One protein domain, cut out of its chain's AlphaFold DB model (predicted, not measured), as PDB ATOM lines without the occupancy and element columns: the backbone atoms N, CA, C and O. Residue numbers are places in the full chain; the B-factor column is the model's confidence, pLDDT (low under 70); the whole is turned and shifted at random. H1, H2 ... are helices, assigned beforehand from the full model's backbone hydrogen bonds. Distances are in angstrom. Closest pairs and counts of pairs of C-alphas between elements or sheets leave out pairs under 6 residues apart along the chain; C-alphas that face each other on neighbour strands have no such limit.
ATOM      1  N   ASP A  50     245.140 198.440 214.774       63.31
ATOM      2  CA  ASP A  50     244.559 198.280 213.426       63.31
ATOM      3  C   ASP A  50     243.077 198.720 213.397       63.31
ATOM      4  O   ASP A  50     242.574 199.245 212.410       63.31
ATOM      5  N   SER A  51     242.392 198.648 214.546       65.69
ATOM      6  CA  SER A  51     241.018 199.140 214.725       65.69
ATOM      7  C   SER A  51     240.847 200.651 214.520       65.69
ATOM      8  O   SER A  51     239.735 201.101 214.251       65.69
ATOM      9  N   LEU A  52     241.921 201.444 214.632       70.44
ATOM     10  CA  LEU A  52     241.895 202.885 214.349       70.44
ATOM     11  C   LEU A  52     242.337 203.213 212.918       70.44
ATOM     12  O   LEU A  52     242.193 204.359 212.484       70.44
ATOM     13  N   ARG A  53     242.896 202.240 212.187       70.19
ATOM     14  CA  ARG A  53     243.438 202.436 210.843       70.19
ATOM     15  C   ARG A  53     243.064 201.288 209.925       70.19
ATOM     16  O   ARG A  53     243.786 200.319 209.790       70.19
ATOM     17  N   GLY A  54     241.974 201.472 209.200       70.31
ATOM     18  CA  GLY A  54     241.538 200.526 208.189       70.31
ATOM     19  C   GLY A  54     240.048 200.673 207.927       70.31
ATOM     20  O   GLY A  54     239.362 201.423 208.627       70.31
ATOM     21  N   PRO A  55     239.521 199.992 206.903       66.06
ATOM     22  CA  PRO A  55     238.080 199.842 206.773       66.06
ATOM     23  C   PRO A  55     237.529 199.143 208.028       66.06
ATOM     24  O   PRO A  55     238.116 198.176 208.505       66.06
ATOM     25  N   ALA A  56     236.400 199.622 208.558       72.06
ATOM     26  CA  ALA A  56     235.726 199.020 209.710       72.06
ATOM     27  C   ALA A  56     235.059 197.690 209.306       72.06
ATOM     28  O   ALA A  56     233.859 197.631 209.052       72.06
ATOM     29  N   THR A  57     235.867 196.642 209.159       78.06
ATOM     30  CA  THR A  57     235.450 195.307 208.699       78.06
ATOM     31  C   THR A  57     235.096 194.356 209.838       78.06
ATOM     32  O   THR A  57     234.545 193.289 209.579       78.06
ATOM     33  N   ALA A  58     235.407 194.733 211.077       79.44
ATOM     34  CA  ALA A  58     235.145 193.957 212.282       79.44
ATOM     35  C   ALA A  58     233.896 194.465 213.020       79.44
ATOM     36  O   ALA A  58     233.596 195.663 213.003       79.44
ATOM     37  N   ASP A  59     233.192 193.558 213.698       82.06
ATOM     38  CA  ASP A  59     232.040 193.905 214.536       82.06
ATOM     39  C   ASP A  59     232.470 194.682 215.789       82.06
ATOM     40  O   ASP A  59     233.627 194.659 216.193       82.06
ATOM     41  N   SER A  60     231.558 195.405 216.439       81.75
ATOM     42  CA  SER A  60     231.903 196.151 217.656       81.75
ATOM     43  C   SER A  60     231.977 195.228 218.874       81.75
ATOM     44  O   SER A  60     230.978 194.596 219.219       81.75
ATOM     45  N   ASP A  61     233.100 195.254 219.595       79.94
ATOM     46  CA  ASP A  61     233.288 194.488 220.842       79.94
ATOM     47  C   ASP A  61     232.324 194.907 221.976       79.94
ATOM     48  O   ASP A  61     232.046 194.155 222.902       79.94
ATOM     49  N   VAL A  62     231.705 196.089 221.874       79.38
ATOM     50  CA  VAL A  62     230.652 196.524 222.811       79.38
ATOM     51  C   VAL A  62     229.365 195.702 222.648       79.38
ATOM     52  O   VAL A  62     228.542 195.647 223.561       79.38
ATOM     53  N   ARG A  63     229.144 195.110 221.468       83.38
ATOM     54  CA  ARG A  63     227.893 194.420 221.108       83.38
ATOM     55  C   ARG A  63     228.062 192.917 220.946       83.38
ATOM     56  O   ARG A  63     227.085 192.196 221.124       83.38
ATOM     57  N   VAL A  64     229.253 192.473 220.561       83.06
ATOM     58  CA  VAL A  64     229.567 191.076 220.262       83.06
ATOM     59  C   VAL A  64     230.823 190.704 221.029       83.06
ATOM     60  O   VAL A  64     231.836 191.381 220.903       83.06
ATOM     61  N   ASP A  65     230.763 189.619 221.793       82.56
ATOM     62  CA  ASP A  65     231.952 189.053 222.419       82.56
ATOM     63  C   ASP A  65     232.747 188.243 221.375       82.56
ATOM     64  O   ASP A  65     232.350 187.149 220.959       82.56
ATOM     65  N   GLY A  66     233.875 188.792 220.915       82.44
ATOM     66  CA  GLY A  66     234.744 188.121 219.945       82.44
ATOM     67  C   GLY A  66     235.399 186.841 220.476       82.44
ATOM     68  O   GLY A  66     235.654 185.917 219.699       82.44
ATOM     69  N   GLU A  67     235.636 186.751 221.788       81.88
ATOM     70  CA  GLU A  67     236.200 185.575 222.460       81.88
ATOM     71  C   GLU A  67     235.174 184.442 222.537       81.88
ATOM     72  O   GLU A  67     235.508 183.291 222.243       81.88
ATOM     73  N   GLU A  68     233.920 184.754 222.868       87.44
ATOM     74  CA  GLU A  68     232.825 183.779 222.904       87.44
ATOM     75  C   GLU A  68     232.486 183.270 221.497       87.44
ATOM     76  O   GLU A  68     232.478 182.062 221.245       87.44
ATOM     77  N   TYR A  69     232.262 184.190 220.556       86.56
ATOM     78  CA  TYR A  69     231.793 183.860 219.207       86.56
ATOM     79  C   TYR A  69     232.914 183.539 218.217       86.56
ATOM     80  O   TYR A  69     232.631 183.267 217.049       86.56
ATOM     81  N   LYS A  70     234.180 183.573 218.656       86.50
ATOM     82  CA  LYS A  70     235.368 183.384 217.801       86.50
ATOM     83  C   LYS A  70     235.301 184.238 216.532       86.50
ATOM     84  O   LYS A  70     235.654 183.792 215.440       86.50
ATOM     85  N   SER A  71     234.810 185.462 216.690       82.88
ATOM     86  CA  SER A  71     234.581 186.422 215.613       82.88
ATOM     87  C   SER A  71     235.536 187.603 215.759       82.88
ATOM     88  O   SER A  71     235.969 187.941 216.861       82.88
ATOM     89  N   ASN A  72     235.908 188.214 214.632       77.69
ATOM     90  CA  ASN A  72     236.757 189.398 214.654       77.69
ATOM     91  C   ASN A  72     235.921 190.599 215.116       77.69
ATOM     92  O   ASN A  72     234.991 191.012 214.419       77.69
ATOM     93  N   THR A  73     236.250 191.133 216.290       81.25
ATOM     94  CA  THR A  73     235.622 192.327 216.853       81.25
ATOM     95  C   THR A  73     236.670 193.416 217.070       81.25
ATOM     96  O   THR A  73     237.807 193.151 217.454       81.25
ATOM     97  N   ALA A  74     236.295 194.662 216.793       77.56
ATOM     98  CA  ALA A  74     237.114 195.845 216.985       77.56
ATOM     99  C   ALA A  74     236.693 196.594 218.254       77.56
ATOM    100  O   ALA A  74     235.505 196.795 218.526       77.56
ATOM    101  N   GLY A  75     237.695 197.058 219.005       76.06
ATOM    102  CA  GLY A  75     237.516 197.914 220.181       76.06
ATOM    103  C   GLY A  75     238.380 197.509 221.374       76.06
ATOM    104  O   GLY A  75     238.893 198.398 222.047       76.06
ATOM    105  N   ARG A  76     238.609 196.202 221.585       76.56
ATOM    106  CA  ARG A  76     239.551 195.676 222.596       76.56
ATOM    107  C   ARG A  76     240.982 196.050 222.266       76.56
ATOM    108  O   ARG A  76     241.358 196.058 221.093       76.56
ATOM    109  N   GLY A  77     241.789 196.295 223.295       79.06
ATOM    110  CA  GLY A  77     243.221 196.538 223.135       79.06
ATOM    111  C   GLY A  77     243.544 197.715 222.211       79.06
ATOM    112  O   GLY A  77     244.621 197.758 221.630       79.06
ATOM    113  N   ALA A  78     242.615 198.659 222.033       80.38
ATOM    114  CA  ALA A  78     242.806 199.832 221.190       80.38
ATOM    115  C   ALA A  78     243.163 201.066 222.029       80.38
ATOM    116  O   ALA A  78     242.815 201.165 223.209       80.38
ATOM    117  N   GLY A  79     243.849 202.035 221.415       81.88
ATOM    118  CA  GLY A  79     244.268 203.255 222.106       81.88
ATOM    119  C   GLY A  79     245.087 202.942 223.363       81.88
ATOM    120  O   GLY A  79     246.026 202.152 223.315       81.88
ATOM    121  N   ARG A  80     244.716 203.540 224.504       86.25
ATOM    122  CA  ARG A  80     245.435 203.345 225.774       86.25
ATOM    123  C   ARG A  80     245.340 201.933 226.347       86.25
ATOM    124  O   ARG A  80     246.282 201.506 226.998       86.25
ATOM    125  N   GLU A  81     244.247 201.209 226.103       87.12
ATOM    126  CA  GLU A  81     244.119 199.826 226.580       87.12
ATOM    127  C   GLU A  81     245.229 198.946 225.992       87.12
ATOM    128  O   GLU A  81     245.934 198.266 226.735       87.12
ATOM    129  N   GLY A  82     245.445 199.031 224.676       84.56
ATOM    130  CA  GLY A  82     246.537 198.326 224.003       84.56
ATOM    131  C   GLY A  82     247.910 198.911 224.304       84.56
ATOM    132  O   GLY A  82     248.842 198.168 224.600       84.56
ATOM    133  N   GLN A  83     248.034 200.241 224.265       84.38
ATOM    134  CA  GLN A  83     249.307 200.930 224.486       84.38
ATOM    135  C   GLN A  83     249.907 200.620 225.863       84.38
ATOM    136  O   GLN A  83     251.100 200.335 225.970       84.38
ATOM    137  N   ASP A  84     249.074 200.644 226.903       86.88
ATOM    138  CA  ASP A  84     249.499 200.440 228.286       86.88
ATOM    139  C   ASP A  84     249.390 198.954 228.709       86.88
ATOM    140  O   ASP A  84     249.636 198.630 229.870       86.88
ATOM    141  N   ASN A  85     249.053 198.041 227.779       87.00
ATOM    142  CA  ASN A  85     248.828 196.604 228.017       87.00
ATOM    143  C   ASN A  85     247.868 196.332 229.192       87.00
ATOM    144  O   ASN A  85     248.154 195.548 230.102       87.00
ATOM    145  N   LEU A  86     246.723 197.013 229.187       86.25
ATOM    146  CA  LEU A  86     245.706 196.912 230.228       86.25
ATOM    147  C   LEU A  86     244.778 195.724 229.949       86.25
ATOM    148  O   LEU A  86     244.396 195.472 228.814       86.25
ATOM    149  N   GLY A  87     244.339 195.033 231.001       86.94
ATOM    150  CA  GLY A  87     243.317 193.980 230.902       86.94
ATOM    151  C   GLY A  87     241.877 194.501 230.769       86.94
ATOM    152  O   GLY A  87     240.939 193.744 231.005       86.94
ATOM    153  N   GLY A  88     241.692 195.793 230.485       88.19
ATOM    154  CA  GLY A  88     240.392 196.455 230.391       88.19
ATOM    155  C   GLY A  88     240.512 197.975 230.259       88.19
ATOM    156  O   GLY A  88     241.610 198.534 230.286       88.19
ATOM    157  N   LEU A  89     239.366 198.652 230.154       89.00
ATOM    158  CA  LEU A  89     239.312 200.092 229.892       89.00
ATOM    159  C   LEU A  89     239.916 200.898 231.053       89.00
ATOM    160  O   LEU A  89     239.560 200.660 232.209       89.00
ATOM    161  N   PRO A  90     240.774 201.893 230.799       90.31
ATOM    162  CA  PRO A  90     241.305 202.719 231.873       90.31
ATOM    163  C   PRO A  90     240.202 203.596 232.502       90.31
ATOM    164  O   PRO A  90     239.301 204.086 231.823       90.31
TER     165      PRO A  90
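Overview. This is residues 50 to 90 of the 121 residues of an uncharacterized protein of Lophium mytilinum (UniProt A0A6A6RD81). Little regular structure is present: a winding chain of loops with two tiny helices, H1 and then H2, at opposite ends of the longest axis. A short parallel pairing of residues 59 to 60 with 73 to 74 ties the long first loop to the stretch between the helices. The printed part has 41 residues, 8 in named elements, with no named strand; the class is all helix. It is compact, with a radius of gyration of the C-alphas of 10.3 A and spans of 25 by 23 by 13 A.

Along the chain. Residues 50 to 65 hold no named element. H1 is residues 66 to 69, 5.2 A long, from C-alpha 66 at (234.744, 188.121, 219.945). H2 is residues 80 to 83, 4.7 A long, ending at C-alpha 83 at (249.307, 200.930, 224.486).

Arrangement. H1 and H2 are apart, joined by a short link of 10 residues. Both are too short for an O i to N i+4 pair; the single O i to N i+3 pair is within hydrogen-bond range in H2 but not in H1.

Size, cuts and confidence. The C-alphas farthest apart, of Tyr 69 and Asp 84, are 25.9 A apart. The printed part has no cut. Residues 50, 51 and 55 have pLDDT under 70.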